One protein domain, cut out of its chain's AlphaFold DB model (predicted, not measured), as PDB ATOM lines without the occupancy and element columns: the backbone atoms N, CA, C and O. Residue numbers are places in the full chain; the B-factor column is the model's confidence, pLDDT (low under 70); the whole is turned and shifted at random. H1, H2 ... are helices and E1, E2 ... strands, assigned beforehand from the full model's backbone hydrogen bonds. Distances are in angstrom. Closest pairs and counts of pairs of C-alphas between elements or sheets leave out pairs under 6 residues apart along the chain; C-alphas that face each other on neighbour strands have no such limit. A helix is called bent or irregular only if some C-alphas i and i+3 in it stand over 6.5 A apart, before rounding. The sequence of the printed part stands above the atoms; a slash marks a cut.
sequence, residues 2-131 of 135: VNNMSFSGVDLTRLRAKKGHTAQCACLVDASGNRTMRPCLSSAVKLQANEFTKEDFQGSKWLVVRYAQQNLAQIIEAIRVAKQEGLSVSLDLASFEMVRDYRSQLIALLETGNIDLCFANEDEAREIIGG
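AT A GLANCE: This is residues 2 to 131 of the 135 residues of an uncharacterized protein of Hordeum vulgare subsp. vulgare (UniProt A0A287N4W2). Two lobes with a gap between them make this model: an extended first part, holding the small helix H1 and the two-stranded hairpin E1 and E2, is set off from a larger second lobe, which it joins through residues 41 to 61. The larger lobe is a small parallel sheet, E3 E4 E5, with the long helix H2 over one face, H4 parallel to it and the short helices H3 and H5 side by side past the ends of the strands. The printed part has 130 residues with five named helices and five named strands, in the order H1 E1 E2 E3 H2 E4 H3 H4 E5 H5, and its class is mixed, helices and strands. By its radius of gyration of the C-alphas, 16.2 A, the whole is compact, and the C-alphas span 41 by 36 by 28 A.

HOW THE PARTS SIT: H1, residues 2 to 7, touches no helix, and residues 4 to 9, of which 4 to 7 belong to H1, stand free. E1, residues 24 to 29, and E2, residues 35 to 40, form a hairpin, antiparallel at 162 degrees; N 28 and O 36 are 2.9 A apart and N 38 and O 26 are 2.8 A apart, both within hydrogen-bond range. E3, residues 62 to 66, is apart from E1 and E2. H2, residues 69 to 84, is on the sheet of E3, E4 and E5, where E4 is residues 88 to 92 and E5 residues 117 to 119. Its height over the sheet is 9.7 A, it lies over E3 and E4, and it runs along the strands, at 7 degrees to E3 on the local plane. The closest C-alphas of H2 and E4 are those of Ile 79 and Val 89, 6.9 A apart. E3 and E4 are parallel at 20 degrees, with N 63 and O 88 2.8 A apart; E4 and E5 are parallel at 16 degrees, with N 119 and O 91 2.8 A apart; both pairs of atoms are within hydrogen-bond range. E3, H2, E4 is a strand-helix-strand unit, two parallel neighbour strands with a helix between, and its crossover is right-handed. H3, residues 96 to 101, and H4, residues 103 to 111, lie between E4 and E5 in a second such unit, also right-handed. H2 and H4 are close but not clearly touching, at a shallow tilt of 1 degrees, the same way; their closest C-alphas are those of Gln 69 and Gln 105, 7.9 A apart. H5, residues 122 to 130, touches H3 at a shallow tilt of 30 degrees, the same way, with the C-alphas of Phe 96 and Glu 124 closest at 4.3 A. In H1, H3, H4 and H5 each O i to N i+4 pair is within hydrogen-bond range, and in H2 10 of 12 are.

IN THESE COORDINATES: H1 begins at C-alpha 2, (-19.960, 44.546, -92.374). E1 measures 15.9 A and E2 15.8 A from first to last C-alpha. E3 measures 13.1 A and E4 13.7 A. H2, 22.8 A long, begins at C-alpha 69, (-24.409, 31.043, -70.551); it is irregular, with C-alphas 70 and 73 8.2 A apart, and has a kink of 27 degrees near residue 76. H4 measures 12.0 A. H5, 11.1 A long, ends at C-alpha 130, (-38.734, 17.280, -70.349).

THE WHOLE: The two C-alphas farthest apart are those of Ala 31 and Gln 84, 47.1 A. The printed part has no cut. The links from H1 to E1, 16 residues, and from E2 to E3, 21 residues, are long; the others are tight. The mean pLDDT of the printed part is 95.2, and residue 131 is the one printed residue under 70.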
ATOM      1  N   VAL A   2     -19.407  43.221 -92.004       93.38
ATOM      2  CA  VAL A   2     -19.960  44.546 -92.374       93.38
ATOM      3  C   VAL A   2     -20.525  44.578 -93.798       93.38
ATOM      4  O   VAL A   2     -21.688  44.918 -93.970       93.38
ATOM      5  N   ASN A   3     -19.755  44.129 -94.795       95.25
ATOM      6  CA  ASN A   3     -20.212  44.117 -96.190       95.25
ATOM      7  C   ASN A   3     -21.490  43.285 -96.389       95.25
ATOM      8  O   ASN A   3     -22.424  43.756 -97.023       95.25
ATOM      9  N   ASN A   4     -21.562  42.083 -95.807       96.31
ATOM     10  CA  ASN A   4     -22.714  41.190 -95.969       96.31
ATOM     11  C   ASN A   4     -23.972  41.754 -95.295       96.31
ATOM     12  O   ASN A   4     -25.060  41.674 -95.859       96.31
ATOM     13  N   MET A   5     -23.823  42.322 -94.095       96.69
ATOM     14  CA  MET A   5     -24.950  42.892 -93.354       96.69
ATOM     15  C   MET A   5     -25.463  44.173 -94.018       96.69
ATOM     16  O   MET A   5     -26.666  44.314 -94.204       96.69
ATOM     17  N   SER A   6     -24.555  45.044 -94.471       96.31
ATOM     18  CA  SER A   6     -24.912  46.247 -95.234       96.31
ATOM     19  C   SER A   6     -25.610  45.892 -96.552       96.31
ATOM     20  O   SER A   6     -26.678  46.419 -96.848       96.31
ATOM     21  N   PHE A   7     -25.084  44.910 -97.295       97.12
ATOM     22  CA  PHE A   7     -25.729  44.390 -98.505       97.12
ATOM     23  C   PHE A   7     -27.143  43.849 -98.239       97.12
ATOM     24  O   PHE A   7     -28.020  43.970 -99.088       97.12
ATOM     25  N   SER A   8     -27.381  43.292 -97.048       97.19
ATOM     26  CA  SER A   8     -28.689  42.767 -96.630       97.19
ATOM     27  C   SER A   8     -29.631  43.841 -96.064       97.19
ATOM     28  O   SER A   8     -30.691  43.503 -95.545       97.19
ATOM     29  N   GLY A   9     -29.257  45.123 -96.124       97.00
ATOM     30  CA  GLY A   9     -30.077  46.234 -95.632       97.00
ATOM     31  C   GLY A   9     -30.110  46.379 -94.108       97.00
ATOM     32  O   GLY A   9     -31.001  47.039 -93.579       97.00
ATOM     33  N   VAL A  10     -29.165  45.767 -93.386       96.88
ATOM     34  CA  VAL A  10     -29.049  45.923 -91.930       96.88
ATOM     35  C   VAL A  10     -28.392  47.266 -91.611       96.88
ATOM     36  O   VAL A  10     -27.307  47.563 -92.114       96.88
ATOM     37  N   ASP A  11     -29.017  48.056 -90.736       94.75
ATOM     38  CA  ASP A  11     -28.411  49.268 -90.178       94.75
ATOM     39  C   ASP A  11     -27.253  48.898 -89.236       94.75
ATOM     40  O   ASP A  11     -27.432  48.218 -88.224       94.75
ATOM     41  N   LEU A  12     -26.047  49.348 -89.585       95.25
ATOM     42  CA  LEU A  12     -24.813  49.086 -88.845       95.25
ATOM     43  C   LEU A  12     -24.266  50.320 -88.122       95.25
ATOM     44  O   LEU A  12     -23.164  50.254 -87.581       95.25
ATOM     45  N   THR A  13     -24.997  51.437 -88.088       93.25
ATOM     46  CA  THR A  13     -24.540  52.691 -87.456       93.25
ATOM     47  C   THR A  13     -24.196  52.530 -85.973       93.25
ATOM     48  O   THR A  13     -23.320  53.226 -85.466       93.25
ATOM     49  N   ARG A  14     -24.833  51.568 -85.293       92.31
ATOM     50  CA  ARG A  14     -24.602  51.225 -83.878       92.31
ATOM     51  C   ARG A  14     -23.673  50.019 -83.673       92.31
ATOM     52  O   ARG A  14     -23.466  49.582 -82.541       92.31
ATOM     53  N   LEU A  15     -23.102  49.451 -84.740       93.44
ATOM     54  CA  LEU A  15     -22.167  48.331 -84.624       93.44
ATOM     55  C   LEU A  15     -20.857  48.799 -83.972       93.44
ATOM     56  O   LEU A  15     -20.192  49.711 -84.460       93.44
ATOM     57  N   ARG A  16     -20.431  48.113 -82.910       92.12
ATOM     58  CA  ARG A  16     -19.189  48.429 -82.194       92.12
ATOM     59  C   ARG A  16     -18.063  47.488 -82.598       92.12
ATOM     60  O   ARG A  16     -18.179  46.270 -82.463       92.12
ATOM     61  N   ALA A  17     -16.944  48.060 -83.029       91.88
ATOM     62  CA  ALA A  17     -15.699  47.334 -83.237       91.88
ATOM     63  C   ALA A  17     -14.810  47.449 -81.991       91.88
ATOM     64  O   ALA A  17     -14.585  48.543 -81.480       91.88
ATOM     65  N   LYS A  18     -14.275  46.321 -81.511       93.12
ATOM     66  CA  LYS A  18     -13.301  46.280 -80.409       93.12
ATOM     67  C   LYS A  18     -11.986  45.699 -80.910       93.12
ATOM     68  O   LYS A  18     -11.973  44.857 -81.804       93.12
ATOM     69  N   LYS A  19     -10.872  46.145 -80.327       93.50
ATOM     70  CA  LYS A  19      -9.536  45.646 -80.669       93.50
ATOM     71  C   LYS A  19      -9.400  44.174 -80.265       93.50
ATOM     72  O   LYS A  19      -9.528  43.861 -79.086       93.50
ATOM     73  N   GLY A  20      -9.093  43.308 -81.229       92.88
ATOM     74  CA  GLY A  20      -8.891  41.867 -81.039       92.88
ATOM     75  C   GLY A  20      -9.619  41.043 -82.104       92.88
ATOM     76  O   GLY A  20     -10.170  41.595 -83.055       92.88
ATOM     77  N   HIS A  21      -9.601  39.718 -81.961       92.69
ATOM     78  CA  HIS A  21     -10.247  38.815 -82.913       92.69
ATOM     79  C   HIS A  21     -11.731  38.632 -82.590       92.69
ATOM     80  O   HIS A  21     -12.143  38.684 -81.434       92.69
ATOM     81  N   THR A  22     -12.543  38.402 -83.616       93.31
ATOM     82  CA  THR A  22     -13.918  37.920 -83.444       93.31
ATOM     83  C   THR A  22     -13.919  36.408 -83.230       93.31
ATOM     84  O   THR A  22     -12.956  35.722 -83.581       93.31
ATOM     85  N   ALA A  23     -14.997  35.881 -82.647       93.00
ATOM     86  CA  ALA A  23     -15.187  34.439 -82.547       93.00
ATOM     87  C   ALA A  23     -15.206  33.805 -83.944       93.00
ATOM     88  O   ALA A  23     -15.807  34.341 -84.877       93.00
ATOM     89  N   GLN A  24     -14.578  32.641 -84.067       94.12
ATOM     90  CA  GLN A  24     -14.588  31.842 -85.288       94.12
ATOM     91  C   GLN A  24     -15.309  30.530 -85.013       94.12
ATOM     92  O   GLN A  24     -15.208  29.982 -83.921       94.12
ATOM     93  N   CYS A  25     -16.034  30.013 -85.996       95.06
ATOM     94  CA  CYS A  25     -16.688  28.719 -85.891       95.06
ATOM     95  C   CYS A  25     -16.365  27.901 -87.133       95.06
ATOM     96  O   CYS A  25     -16.694  28.316 -88.242       95.06
ATOM     97  N   ALA A  26     -15.735  26.743 -86.943       97.06
ATOM     98  CA  ALA A  26     -15.638  25.760 -88.010       97.06
ATOM     99  C   ALA A  26     -16.981  25.027 -88.108       97.06
ATOM    100  O   ALA A  26     -17.454  24.462 -87.122       97.06
ATOM    101  N   CYS A  27     -17.603  25.066 -89.282       97.00
ATOM    102  CA  CYS A  27     -18.841  24.346 -89.562       97.00
ATOM    103  C   CYS A  27     -18.505  23.142 -90.438       97.00
ATOM    104  O   CYS A  27     -18.151  23.306 -91.603       97.00
ATOM    105  N   LEU A  28     -18.592  21.946 -89.864       97.56
ATOM    106  CA  LEU A  28     -18.364  20.690 -90.568       97.56
ATOM    107  C   LEU A  28     -19.709  20.191 -91.084       97.56
ATOM    108  O   LEU A  28     -20.638  20.029 -90.292       97.56
ATOM    109  N   VAL A  29     -19.818  19.999 -92.396       97.88
ATOM    110  CA  VAL A  29     -21.059  19.577 -93.055       97.88
ATOM    111  C   VAL A  29     -20.859  18.176 -93.610       97.88
ATOM    112  O   VAL A  29     -19.906  17.955 -94.359       97.88
ATOM    113  N   ASP A  30     -21.716  17.237 -93.217       97.25
ATOM    114  CA  ASP A  30     -21.684  15.876 -93.754       97.25
ATOM    115  C   ASP A  30     -22.443  15.764 -95.090       97.25
ATOM    116  O   ASP A  30     -23.054  16.720 -95.574       97.25
ATOM    117  N   ALA A  31     -22.403  14.580 -95.707       97.50
ATOM    118  CA  ALA A  31     -23.068  14.326 -96.987       97.50
ATOM    119  C   ALA A  31     -24.605  14.412 -96.912       97.50
ATOM    120  O   ALA A  31     -25.256  14.609 -97.936       97.50
ATOM    121  N   SER A  32     -25.182  14.273 -95.717       97.12
ATOM    122  CA  SER A  32     -26.619  14.397 -95.462       97.12
ATOM    123  C   SER A  32     -27.037  15.838 -95.142       97.12
ATOM    124  O   SER A  32     -28.225  16.108 -94.989       97.12
ATOM    125  N   GLY A  33     -26.085  16.773 -95.071       95.25
ATOM    126  CA  GLY A  33     -26.330  18.179 -94.768       95.25
ATOM    127  C   GLY A  33     -26.396  18.500 -93.275       95.25
ATOM    128  O   GLY A  33     -26.666  19.657 -92.928       95.25
ATOM    129  N   ASN A  34     -26.117  17.540 -92.385       94.81
ATOM    130  CA  ASN A  34     -26.007  17.829 -90.959       94.81
ATOM    131  C   ASN A  34     -24.787  18.708 -90.714       94.81
ATOM    132  O   ASN A  34     -23.748  18.568 -91.363       94.81
ATOM    133  N   ARG A  35     -24.907  19.621 -89.750       95.69
ATOM    134  CA  ARG A  35     -23.851  20.577 -89.425       95.69
ATOM    135  C   ARG A  35     -23.378  20.378 -88.001       95.69
ATOM    136  O   ARG A  35     -24.142  20.564 -87.064       95.69
ATOM    137  N   THR A  36     -22.091  20.092 -87.845       95.19
ATOM    138  CA  THR A  36     -21.408  20.156 -86.552       95.19
ATOM    139  C   THR A  36     -20.653  21.475 -86.455       95.19
ATOM    140  O   THR A  36     -19.732  21.739 -87.231       95.19
ATOM    141  N   MET A  37     -21.040  22.317 -85.500       95.12
ATOM    142  CA  MET A  37     -20.415  23.618 -85.261       95.12
ATOM    143  C   MET A  37     -19.348  23.511 -84.165       95.12
ATOM    144  O   MET A  37     -19.601  22.986 -83.083       95.12
ATOM    145  N   ARG A  38     -18.140  24.017 -84.430       95.12
ATOM    146  CA  ARG A  38     -17.013  24.067 -83.484       95.12
ATOM    147  C   ARG A  38     -16.600  25.523 -83.237       95.12
ATOM    148  O   ARG A  38     -15.670  26.009 -83.890       95.12
ATOM    149  N   PRO A  39     -17.299  26.244 -82.340       92.12
ATOM    150  CA  PRO A  39     -16.972  27.628 -82.024       92.12
ATOM    151  C   PRO A  39     -15.698  27.724 -81.170       92.12
ATOM    152  O   PRO A  39     -15.555  27.048 -80.155       92.12
ATOM    153  N   CYS A  40     -14.789  28.615 -81.555       93.00
ATOM    154  CA  CYS A  40     -13.637  29.042 -80.772       93.00
ATOM    155  C   CYS A  40     -13.918  30.434 -80.190       93.00
ATOM    156  O   CYS A  40     -13.982  31.429 -80.919       93.00
ATOM    157  N   LEU A  41     -14.117  30.489 -78.869       89.00
ATOM    158  CA  LEU A  41     -14.498  31.708 -78.141       89.00
ATOM    159  C   LEU A  41     -13.366  32.296 -77.283       89.00
ATOM    160  O   LEU A  41     -13.550  33.362 -76.700       89.00
ATOM    161  N   SER A  42     -12.219  31.617 -77.175       82.56
ATOM    162  CA  SER A  42     -11.181  31.889 -76.164       82.56
ATOM    163  C   SER A  42     -10.546  33.280 -76.257       82.56
ATOM    164  O   SER A  42     -10.174  33.845 -75.234       82.56
ATOM    165  N   SER A  43     -10.444  33.848 -77.458       81.50
ATOM    166  CA  SER A  43      -9.849  35.170 -77.713       81.50
ATOM    167  C   SER A  43     -10.825  36.160 -78.350       81.50
ATOM    168  O   SER A  43     -10.422  37.235 -78.801       81.50
ATOM    169  N   ALA A  44     -12.110  35.800 -78.401       90.38
ATOM    170  CA  ALA A  44     -13.124  36.622 -79.031       90.38
ATOM    171  C   ALA A  44     -13.384  37.880 -78.199       90.38
ATOM    172  O   ALA A  44     -13.721  37.798 -77.016       90.38
ATOM    173  N   VAL A  45     -13.278  39.049 -78.827       93.06
ATOM    174  CA  VAL A  45     -13.708  40.304 -78.209       93.06
ATOM    175  C   VAL A  45     -15.209  40.268 -77.944       93.06
ATOM    176  O   VAL A  45     -15.989  39.768 -78.757       93.06
ATOM    177  N   LYS A  46     -15.620  40.818 -76.799       92.19
ATOM    178  CA  LYS A  46     -17.019  40.858 -76.367       92.19
ATOM    179  C   LYS A  46     -17.397  42.242 -75.860       92.19
ATOM    180  O   LYS A  46     -16.560  42.974 -75.311       92.19
ATOM    181  N   LEU A  47     -18.676  42.565 -76.015       93.00
ATOM    182  CA  LEU A  47     -19.300  43.620 -75.232       93.00
ATOM    183  C   LEU A  47     -19.388  43.171 -73.769       93.00
ATOM    184  O   LEU A  47     -19.604  41.996 -73.465       93.00
ATOM    185  N   GLN A  48     -19.160  44.110 -72.871       95.12
ATOM    186  CA  GLN A  48     -19.360  43.986 -71.442       95.12
ATOM    187  C   GLN A  48     -20.759  44.491 -71.104       95.12
ATOM    188  O   GLN A  48     -21.314  45.323 -71.817       95.12
ATOM    189  N   ALA A  49     -21.331  43.980 -70.016       96.56
ATOM    190  CA  ALA A  49     -22.680  44.353 -69.602       96.56
ATOM    191  C   ALA A  49     -22.809  45.878 -69.415       96.56
ATOM    192  O   ALA A  49     -23.706  46.503 -69.962       96.56
ATOM    193  N   ASN A  50     -21.838  46.506 -68.755       95.75
ATOM    194  CA  ASN A  50     -21.840  47.949 -68.504       95.75
ATOM    195  C   ASN A  50     -21.636  48.835 -69.749       95.75
ATOM    196  O   ASN A  50     -21.598  50.054 -69.611       95.75
ATOM    197  N   GLU A  51     -21.457  48.258 -70.938       95.62
ATOM    198  CA  GLU A  51     -21.326  49.027 -72.174       95.62
ATOM    199  C   GLU A  51     -22.680  49.280 -72.855       95.62
ATOM    200  O   GLU A  51     -22.725  50.091 -73.776       95.62
ATOM    201  N   PHE A  52     -23.771  48.609 -72.473       95.44
ATOM    202  CA  PHE A  52     -25.084  48.861 -73.079       95.44
ATOM    203  C   PHE A  52     -25.636  50.222 -72.648       95.44
ATOM    204  O   PHE A  52     -25.706  50.529 -71.458       95.44
ATOM    205  N   THR A  53     -26.049  51.036 -73.617       94.69
ATOM    206  CA  THR A  53     -26.669  52.345 -73.386       94.69
ATOM    207  C   THR A  53     -28.066  52.380 -73.993       94.69
ATOM    208  O   THR A  53     -28.429  51.531 -74.804       94.69
ATOM    209  N   LYS A  54     -28.886  53.358 -73.604       95.25
ATOM    210  CA  LYS A  54     -30.268  53.484 -74.101       95.25
ATOM    211  C   LYS A  54     -30.313  53.720 -75.613       95.25
ATOM    212  O   LYS A  54     -31.177  53.195 -76.314       95.25
ATOM    213  N   GLU A  55     -29.332  54.454 -76.127       94.56
ATOM    214  CA  GLU A  55     -29.185  54.808 -77.540       94.56
ATOM    215  C   GLU A  55     -28.990  53.574 -78.435       94.56
ATOM    216  O   GLU A  55     -29.352  53.615 -79.617       94.56
ATOM    217  N   ASP A  56     -28.482  52.467 -77.878       94.00
ATOM    218  CA  ASP A  56     -28.351  51.190 -78.588       94.00
ATOM    219  C   ASP A  56     -29.713  50.616 -79.009       94.00
ATOM    220  O   ASP A  56     -29.813  49.931 -80.027       94.00
ATOM    221  N   PHE A  57     -30.765  50.908 -78.239       95.44
ATOM    222  CA  PHE A  57     -32.103  50.336 -78.400       95.44
ATOM    223  C   PHE A  57     -33.081  51.300 -79.086       95.44
ATOM    224  O   PHE A  57     -34.160  50.891 -79.519       95.44
ATOM    225  N   GLN A  58     -32.707  52.572 -79.233       93.06
ATOM    226  CA  GLN A  58     -33.583  53.614 -79.757       93.06
ATOM    227  C   GLN A  58     -34.071  53.314 -81.183       93.06
ATOM    228  O   GLN A  58     -33.281  53.098 -82.104       93.06
ATOM    229  N   GLY A  59     -35.390  53.378 -81.380       93.75
ATOM    230  CA  GLY A  59     -36.044  53.149 -82.675       93.75
ATOM    231  C   GLY A  59     -36.305  51.674 -82.999       93.75
ATOM    232  O   GLY A  59     -37.051  51.381 -83.934       93.75
ATOM    233  N   SER A  60     -35.755  50.751 -82.209       97.19
ATOM    234  CA  SER A  60     -36.076  49.329 -82.297       97.19
ATOM    235  C   SER A  60     -37.373  49.024 -81.550       97.19
ATOM    236  O   SER A  60     -37.703  49.660 -80.555       97.19
ATOM    237  N   LYS A  61     -38.115  48.026 -82.035       98.31
ATOM    238  CA  LYS A  61     -39.315  47.499 -81.356       98.31
ATOM    239  C   LYS A  61     -39.028  46.219 -80.572       98.31
ATOM    240  O   LYS A  61     -39.734  45.907 -79.622       98.31
ATOM    241  N   TRP A  62     -38.003  45.486 -81.002       98.62
ATOM    242  CA  TRP A  62     -37.639  44.182 -80.475       98.62
ATOM    243  C   TRP A  62     -36.140  44.116 -80.217       98.62
ATOM    244  O   TRP A  62     -35.345  44.514 -81.068       98.62
ATOM    245  N   LEU A  63     -35.767  43.558 -79.071       98.50
ATOM    246  CA  LEU A  63     -34.443  43.013 -78.830       98.50
ATOM    247  C   LEU A  63     -34.474  41.512 -79.145       98.50
ATOM    248  O   LEU A  63     -35.224  40.763 -78.520       98.50
ATOM    249  N   VAL A  64     -33.637  41.069 -80.084       98.31
ATOM    250  CA  VAL A  64     -33.476  39.649 -80.431       98.31
ATOM    251  C   VAL A  64     -32.178  39.126 -79.827       98.31
ATOM    252  O   VAL A  64     -31.100  39.634 -80.137       98.31
ATOM    253  N   VAL A  65     -32.272  38.108 -78.971       97.88
ATOM    254  CA  VAL A  65     -31.131  37.541 -78.242       97.88
ATOM    255  C   VAL A  65     -31.062  36.036 -78.457       97.88
ATOM    256  O   VAL A  65     -32.077  35.353 -78.407       97.88
ATOM    257  N   ARG A  66     -29.851  35.503 -78.631       97.31
ATOM    258  CA  ARG A  66     -29.577  34.067 -78.511       97.31
ATOM    259  C   ARG A  66     -29.000  33.766 -77.133       97.31
ATOM    260  O   ARG A  66     -28.076  34.456 -76.698       97.31
ATOM    261  N   TYR A  67     -29.512  32.732 -76.474       97.44
ATOM    262  CA  TYR A  67     -29.019  32.291 -75.177       97.44
ATOM    263  C   TYR A  67     -27.550  31.852 -75.257       97.44
ATOM    264  O   TYR A  67     -27.130  31.129 -76.159       97.44
ATOM    265  N   ALA A  68     -26.746  32.309 -74.301       95.31
ATOM    266  CA  ALA A  68     -25.351  31.914 -74.162       95.31
ATOM    267  C   ALA A  68     -24.930  32.102 -72.707       95.31
ATOM    268  O   ALA A  68     -24.735  33.234 -72.258       95.31
ATOM    269  N   GLN A  69     -24.752  31.003 -71.975       94.50
ATOM    270  CA  GLN A  69     -24.409  31.043 -70.551       94.50
ATOM    271  C   GLN A  69     -23.141  31.868 -70.266       94.50
ATOM    272  O   GLN A  69     -23.049  32.600 -69.285       94.50
ATOM    273  N   GLN A  70     -22.167  31.803 -71.167       92.00
ATOM    274  CA  GLN A  70     -20.884  32.500 -71.090       92.00
ATOM    275  C   GLN A  70     -21.026  34.022 -71.259       92.00
ATOM    276  O   GLN A  70     -20.064  34.747 -71.008       92.00
ATOM    277  N   ASN A  71     -22.194  34.492 -71.707       94.75
ATOM    278  CA  ASN A  71     -22.546  35.898 -71.870       94.75
ATOM    279  C   ASN A  71     -23.811  36.266 -71.059       94.75
ATOM    280  O   ASN A  71     -24.500  37.231 -71.393       94.75
ATOM    281  N   LEU A  72     -24.153  35.498 -70.016       96.62
ATOM    282  CA  LEU A  72     -25.414  35.676 -69.291       96.62
ATOM    283  C   LEU A  72     -25.553  37.085 -68.687       96.62
ATOM    284  O   LEU A  72     -26.622  37.682 -68.771       96.62
ATOM    285  N   ALA A  73     -24.471  37.653 -68.147       97.12
ATOM    286  CA  ALA A  73     -24.484  39.009 -67.594       97.12
ATOM    287  C   ALA A  73     -24.817  40.073 -68.657       97.12
ATOM    288  O   ALA A  73     -25.574  41.003 -68.391       97.12
ATOM    289  N   GLN A  74     -24.288  39.921 -69.872       97.62
ATOM    290  CA  GLN A  74     -24.585  40.800 -71.000       97.62
ATOM    291  C   GLN A  74     -26.042  40.666 -71.438       97.62
ATOM    292  O   GLN A  74     -26.685  41.669 -71.720       97.62
ATOM    293  N   ILE A  75     -26.551  39.433 -71.491       98.12
ATOM    294  CA  ILE A  75     -27.939  39.149 -71.866       98.12
ATOM    295  C   ILE A  75     -28.898  39.809 -70.871       98.12
ATOM    296  O   ILE A  75     -29.791  40.539 -71.291       98.12
ATOM    297  N   ILE A  76     -28.681  39.608 -69.568       98.19
ATOM    298  CA  ILE A  76     -29.512  40.201 -68.511       98.19
ATOM    299  C   ILE A  76     -29.518  41.728 -68.617       98.19
ATOM    300  O   ILE A  76     -30.581  42.342 -68.566       98.19
ATOM    301  N   GLU A  77     -28.351  42.343 -68.810       98.31
ATOM    302  CA  GLU A  77     -28.253  43.800 -68.886       98.31
ATOM    303  C   GLU A  77     -28.892  44.366 -70.161       98.31
ATOM    304  O   GLU A  77     -29.632  45.346 -70.091       98.31
ATOM    305  N   ALA A  78     -28.707  43.713 -71.311       98.19
ATOM    306  CA  ALA A  78     -29.368  44.112 -72.550       98.19
ATOM    307  C   ALA A  78     -30.899  44.020 -72.435       98.19
ATOM    308  O   ALA A  78     -31.602  44.937 -72.853       98.19
ATOM    309  N   ILE A  79     -31.417  42.949 -71.820       98.50
ATOM    310  CA  ILE A  79     -32.852  42.783 -71.545       98.50
ATOM    311  C   ILE A  79     -33.350  43.891 -70.617       98.50
ATOM    312  O   ILE A  79     -34.383  44.503 -70.890       98.50
ATOM    313  N   ARG A  80     -32.609  44.184 -69.542       98.25
ATOM    314  CA  ARG A  80     -32.958  45.236 -68.582       98.25
ATOM    315  C   ARG A  80     -33.095  46.594 -69.273       98.25
ATOM    316  O   ARG A  80     -34.096  47.274 -69.060       98.25
ATOM    317  N   VAL A  81     -32.120  46.985 -70.097       97.88
ATOM    318  CA  VAL A  81     -32.157  48.266 -70.826       97.88
ATOM    319  C   VAL A  81     -33.274  48.263 -71.874       97.88
ATOM    320  O   VAL A  81     -34.047  49.216 -71.927       97.88
ATOM    321  N   ALA A  82     -33.440  47.180 -72.638       98.25
ATOM    322  CA  ALA A  82     -34.512  47.061 -73.627       98.25
ATOM    323  C   ALA A  82     -35.905  47.245 -73.003       98.25
ATOM    324  O   ALA A  82     -36.711  48.017 -73.518       98.25
ATOM    325  N   LYS A  83     -36.172  46.603 -71.860       98.06
ATOM    326  CA  LYS A  83     -37.443  46.756 -71.140       98.06
ATOM    327  C   LYS A  83     -37.656  48.172 -70.609       98.06
ATOM    328  O   LYS A  83     -38.777  48.666 -70.658       98.06
ATOM    329  N   GLN A  84     -36.600  48.846 -70.148       97.00
ATOM    330  CA  GLN A  84     -36.683  50.253 -69.730       97.00
ATOM    331  C   GLN A  84     -37.037  51.196 -70.881       97.00
ATOM    332  O   GLN A  84     -37.736  52.182 -70.660       97.00
ATOM    333  N   GLU A  85     -36.593  50.878 -72.093       97.06
ATOM    334  CA  GLU A  85     -36.907  51.635 -73.308       97.06
ATOM    335  C   GLU A  85     -38.206  51.151 -73.990       97.06
ATOM    336  O   GLU A  85     -38.572  51.638 -75.057       97.06
ATOM    337  N   GLY A  86     -38.936  50.217 -73.367       97.62
ATOM    338  CA  GLY A  86     -40.244  49.748 -73.830       97.62
ATOM    339  C   GLY A  86     -40.203  48.755 -74.994       97.62
ATOM    340  O   GLY A  86     -41.221  48.558 -75.657       97.62
ATOM    341  N   LEU A  87     -39.053  48.130 -75.262       98.69
ATOM    342  CA  LEU A  87     -38.924  47.114 -76.304       98.69
ATOM    343  C   LEU A  87     -39.504  45.775 -75.845       98.69
ATOM    344  O   LEU A  87     -39.394  45.388 -74.678       98.69
ATOM    345  N   SER A  88     -40.023  45.018 -76.809       98.81
ATOM    346  CA  SER A  88     -40.252  43.590 -76.625       98.81
ATOM    347  C   SER A  88     -38.941  42.807 -76.741       98.81
ATOM    348  O   SER A  88     -37.982  43.255 -77.369       98.81
ATOM    349  N   VAL A  89     -38.871  41.625 -76.144       98.81
ATOM    350  CA  VAL A  89     -37.669  40.791 -76.076       98.81
ATOM    351  C   VAL A  89     -37.995  39.400 -76.592       98.81
ATOM    352  O   VAL A  89     -38.889  38.734 -76.067       98.81
ATOM    353  N   SER A  90     -37.231  38.940 -77.584       98.75
ATOM    354  CA  SER A  90     -37.268  37.554 -78.040       98.75
ATOM    355  C   SER A  90     -35.980  36.804 -77.701       98.75
ATOM    356  O   SER A  90     -34.890  37.328 -77.956       98.75
ATOM    357  N   LEU A  91     -36.104  35.572 -77.210       98.62
ATOM    358  CA  LEU A  91     -34.986  34.691 -76.867       98.62
ATOM    359  C   LEU A  91     -34.976  33.428 -77.745       98.62
ATOM    360  O   LEU A  91     -35.961  32.705 -77.787       98.62
ATOM    361  N   ASP A  92     -33.852  33.150 -78.403       98.31
ATOM    362  CA  ASP A  92     -33.533  31.892 -79.098       98.31
ATOM    363  C   ASP A  92     -32.741  30.969 -78.156       98.31
ATOM    364  O   ASP A  92     -31.738  31.404 -77.581       98.31
ATOM    365  N   LEU A  93     -33.179  29.714 -77.978       97.12
ATOM    366  CA  LEU A  93     -32.605  28.778 -76.992       97.12
ATOM    367  C   LEU A  93     -31.210  28.226 -77.344       97.12
ATOM    368  O   LEU A  93     -30.572  27.576 -76.514       97.12
ATOM    369  N   ALA A  94     -30.696  28.572 -78.525       95.12
ATOM    370  CA  ALA A  94     -29.370  28.257 -79.049       95.12
ATOM    371  C   ALA A  94     -29.138  26.801 -79.481       95.12
ATOM    372  O   ALA A  94     -28.838  26.583 -80.655       95.12
ATOM    373  N   SER A  95     -29.152  25.845 -78.550       94.88
ATOM    374  CA  SER A  95     -29.023  24.413 -78.858       94.88
ATOM    375  C   SER A  95     -29.551  23.551 -77.715       94.88
ATOM    376  O   SER A  95     -29.572  23.980 -76.559       94.88
ATOM    377  N   PHE A  96     -29.929  22.309 -78.015       94.69
ATOM    378  CA  PHE A  96     -30.433  21.379 -77.005       94.69
ATOM    379  C   PHE A  96     -29.384  21.082 -75.917       94.69
ATOM    380  O   PHE A  96     -29.734  20.979 -74.745       94.69
ATOM    381  N   GLU A  97     -28.087  21.040 -76.248       94.56
ATOM    382  CA  GLU A  97     -27.026  20.884 -75.245       94.56
ATOM    383  C   GLU A  97     -26.938  22.096 -74.316       94.56
ATOM    384  O   GLU A  97     -26.811  21.928 -73.108       94.56
ATOM    385  N   MET A  98     -27.063  23.317 -74.853       95.31
ATOM    386  CA  MET A  98     -27.080  24.532 -74.032       95.31
ATOM    387  C   MET A  98     -28.278  24.558 -73.083       95.31
ATOM    388  O   MET A  98     -28.126  24.943 -71.922       95.31
ATOM    389  N   VAL A  99     -29.452  24.141 -73.565       96.38
ATOM    390  CA  VAL A  99     -30.664  24.029 -72.746       96.38
ATOM    391  C   VAL A  99     -30.469  22.988 -71.649       96.38
ATOM    392  O   VAL A  99     -30.731  23.291 -70.491       96.38
ATOM    393  N   ARG A 100     -29.982  21.792 -71.984       95.44
ATOM    394  CA  ARG A 100     -29.778  20.701 -71.024       95.44
ATOM    395  C   ARG A 100     -28.755  21.063 -69.949       95.44
ATOM    396  O   ARG A 100     -29.031  20.914 -68.759       95.44
ATOM    397  N   ASP A 101     -27.593  21.562 -70.359       96.25
ATOM    398  CA  ASP A 101     -26.450  21.775 -69.468       96.25
ATOM    399  C   ASP A 101     -26.646  23.001 -68.551       96.25
ATOM    400  O   ASP A 101     -26.088  23.050 -67.452       96.25
ATOM    401  N   TYR A 102     -27.473  23.974 -68.963       96.75
ATOM    402  CA  TYR A 102     -27.743  25.213 -68.215       96.75
ATOM    403  C   TYR A 102     -29.233  25.463 -67.955       96.75
ATOM    404  O   TYR A 102     -29.680  26.605 -67.804       96.75
ATOM    405  N   ARG A 103     -30.016  24.382 -67.869       94.81
ATOM    406  CA  ARG A 103     -31.478  24.435 -67.756       94.81
ATOM    407  C   ARG A 103     -31.956  25.339 -66.628       94.81
ATOM    408  O   ARG A 103     -32.860  26.141 -66.824       94.81
ATOM    409  N   SER A 104     -31.341  25.228 -65.452       95.38
ATOM    410  CA  SER A 104     -31.756  25.995 -64.272       95.38
ATOM    411  C   SER A 104     -31.567  27.500 -64.475       95.38
ATOM    412  O   SER A 104     -32.436  28.288 -64.114       95.38
ATOM    413  N   GLN A 105     -30.453  27.912 -65.087       97.25
ATOM    414  CA  GLN A 105     -30.170  29.319 -65.374       97.25
ATOM    415  C   GLN A 105     -31.084  29.860 -66.474       97.25
ATOM    416  O   GLN A 105     -31.534  31.001 -66.391       97.25
ATOM    417  N   LEU A 106     -31.368  29.045 -67.491       96.88
ATOM    418  CA  LEU A 106     -32.302  29.397 -68.552       96.88
ATOM    419  C   LEU A 106     -33.736  29.552 -68.022       96.88
ATOM    420  O   LEU A 106     -34.382  30.550 -68.330       96.88
ATOM    421  N   ILE A 107     -34.214  28.622 -67.191       96.06
ATOM    422  CA  ILE A 107     -35.533  28.720 -66.548       96.06
ATOM    423  C   ILE A 107     -35.605  29.971 -65.679       96.06
ATOM    424  O   ILE A 107     -36.530  30.757 -65.849       96.06
ATOM    425  N   ALA A 108     -34.594  30.226 -64.845       96.88
ATOM    426  CA  ALA A 108     -34.557  31.434 -64.026       96.88
ATOM    427  C   ALA A 108     -34.630  32.719 -64.871       96.88
ATOM    428  O   ALA A 108     -35.280  33.681 -64.469       96.88
ATOM    429  N   LEU A 109     -34.001  32.743 -66.055       97.75
ATOM    430  CA  LEU A 109     -34.098  33.868 -66.990       97.75
ATOM    431  C   LEU A 109     -35.515  34.019 -67.569       97.75
ATOM    432  O   LEU A 109     -36.025  35.138 -67.644       97.75
ATOM    433  N   LEU A 110     -36.155  32.917 -67.963       96.75
ATOM    434  CA  LEU A 110     -37.521  32.915 -68.497       96.75
ATOM    435  C   LEU A 110     -38.549  33.343 -67.439       96.75
ATOM    436  O   LEU A 110     -39.414  34.172 -67.714       96.75
ATOM    437  N   GLU A 111     -38.406  32.848 -66.210       97.00
ATOM    438  CA  GLU A 111     -39.282  33.149 -65.070       97.00
ATOM    439  C   GLU A 111     -39.201  34.609 -64.606       97.00
ATOM    440  O   GLU A 111     -40.084  35.068 -63.884       97.00
ATOM    441  N   THR A 112     -38.211  35.386 -65.066       97.38
ATOM    442  CA  THR A 112     -38.197  36.841 -64.827       97.38
ATOM    443  C   THR A 112     -39.405  37.564 -65.429       97.38
ATOM    444  O   THR A 112     -39.654  38.715 -65.076       97.38
ATOM    445  N   GLY A 113     -40.117  36.938 -66.376       96.94
ATOM    446  CA  GLY A 113     -41.228  37.554 -67.100       96.94
ATOM    447  C   GLY A 113     -40.790  38.618 -68.112       96.94
ATOM    448  O   GLY A 113     -41.632  39.295 -68.694       96.94
ATOM    449  N   ASN A 114     -39.481  38.773 -68.347       98.25
ATOM    450  CA  ASN A 114     -38.948  39.766 -69.280       98.25
ATOM    451  C   ASN A 114     -38.759  39.239 -70.710       98.25
ATOM    452  O   ASN A 114     -38.309  39.994 -71.567       98.25
ATOM    453  N   ILE A 115     -39.074  37.975 -70.987       98.50
ATOM    454  CA  ILE A 115     -39.013  37.396 -72.333       98.50
ATOM    455  C   ILE A 115     -40.438  37.326 -72.888       98.50
ATOM    456  O   ILE A 115     -41.264  36.592 -72.357       98.50
ATOM    457  N   ASP A 116     -40.724  38.082 -73.949       98.62
ATOM    458  CA  ASP A 116     -42.070  38.148 -74.544       98.62
ATOM    459  C   ASP A 116     -42.300  37.048 -75.586       98.62
ATOM    460  O   ASP A 116     -43.437  36.657 -75.846       98.62
ATOM    461  N   LEU A 117     -41.222  36.561 -76.208       98.44
ATOM    462  CA  LEU A 117     -41.268  35.514 -77.223       98.44
ATOM    463  C   LEU A 117     -40.059  34.586 -77.092       98.44
ATOM    464  O   LEU A 117     -38.918  35.040 -77.091       98.44
ATOM    465  N   CYS A 118     -40.294  33.280 -77.024       97.62
ATOM    466  CA  CYS A 118     -39.233  32.279 -77.003       97.62
ATOM    467  C   CYS A 118     -39.258  31.465 -78.300       97.62
ATOM    468  O   CYS A 118     -40.306  30.953 -78.689       97.62
ATOM    469  N   PHE A 119     -38.102  31.334 -78.947       98.12
ATOM    470  CA  PHE A 119     -37.885  30.465 -80.097       98.12
ATOM    471  C   PHE A 119     -37.136  29.215 -79.652       98.12
ATOM    472  O   PHE A 119     -36.082  29.309 -79.021       98.12
ATOM    473  N   ALA A 120     -37.694  28.058 -79.994       97.50
ATOM    474  CA  ALA A 120     -37.109  26.753 -79.740       97.50
ATOM    475  C   ALA A 120     -37.492  25.793 -80.870       97.50
ATOM    476  O   ALA A 120     -38.622  25.844 -81.368       97.50
ATOM    477  N   ASN A 121     -36.575  24.912 -81.259       96.69
ATOM    478  CA  ASN A 121     -36.916  23.730 -82.053       96.69
ATOM    479  C   ASN A 121     -37.435  22.583 -81.156       96.69
ATOM    480  O   ASN A 121     -37.563  22.733 -79.940       96.69
ATOM    481  N   GLU A 122     -37.760  21.436 -81.759       96.94
ATOM    482  CA  GLU A 122     -38.331  20.291 -81.037       96.94
ATOM    483  C   GLU A 122     -37.402  19.701 -79.964       96.94
ATOM    484  O   GLU A 122     -37.878  19.317 -78.894       96.94
ATOM    485  N   ASP A 123     -36.093  19.665 -80.209       95.62
ATOM    486  CA  ASP A 123     -35.115  19.094 -79.281       95.62
ATOM    487  C   ASP A 123     -34.851  20.040 -78.107       95.62
ATOM    488  O   ASP A 123     -34.859  19.626 -76.950       95.62
ATOM    489  N   GLU A 124     -34.712  21.336 -78.382       96.88
ATOM    490  CA  GLU A 124     -34.590  22.378 -77.358       96.88
ATOM    491  C   GLU A 124     -35.840  22.438 -76.470       96.88
ATOM    492  O   GLU A 124     -35.737  22.514 -75.243       96.88
ATOM    493  N   ALA A 125     -37.030  22.353 -77.074       95.38
ATOM    494  CA  ALA A 125     -38.294  22.305 -76.345       95.38
ATOM    495  C   ALA A 125     -38.408  21.035 -75.483       95.38
ATOM    496  O   ALA A 125     -38.910  21.080 -74.357       95.38
ATOM    497  N   ARG A 126     -37.913  19.895 -75.980       95.19
ATOM    498  CA  ARG A 126     -37.871  18.646 -75.213       95.19
ATOM    499  C   ARG A 126     -36.955  18.765 -74.001       95.19
ATOM    500  O   ARG A 126     -37.357  18.337 -72.928       95.19
ATOM    501  N   GLU A 127     -35.776  19.362 -74.135       95.38
ATOM    502  CA  GLU A 127     -34.855  19.546 -73.005       95.38
ATOM    503  C   GLU A 127     -35.413  20.533 -71.964       95.38
ATOM    504  O   GLU A 127     -35.282  20.324 -70.752       95.38
ATOM    505  N   ILE A 128     -36.107  21.592 -72.401       90.69
ATOM    506  CA  ILE A 128     -36.642  22.590 -71.467       90.69
ATOM    507  C   ILE A 128     -37.866  22.071 -70.698       90.69
ATOM    508  O   ILE A 128     -37.919  22.205 -69.471       90.69
ATOM    509  N   ILE A 129     -38.811  21.410 -71.379       88.31
ATOM    510  CA  ILE A 129     -40.049  20.873 -70.780       88.31
ATOM    511  C   ILE A 129     -39.787  19.522 -70.103       88.31
ATOM    512  O   ILE A 129     -40.286  19.258 -69.014       88.31
ATOM    513  N   GLY A 130     -38.982  18.669 -70.738       74.94
ATOM    514  CA  GLY A 130     -38.734  17.280 -70.349       74.94
ATOM    515  C   GLY A 130     -37.826  17.100 -69.136       74.94
ATOM    516  O   GLY A 130     -37.679  15.977 -68.662       74.94
ATOM    517  N   GLY A 131     -37.288  18.179 -68.563       60.00
ATOM    518  CA  GLY A 131     -36.561  18.150 -67.290       60.00
ATOM    519  C   GLY A 131     -37.440  17.897 -66.053       60.00
ATOM    520  O   GLY A 131     -37.227  18.555 -65.038       60.00
TER     521      GLY A 131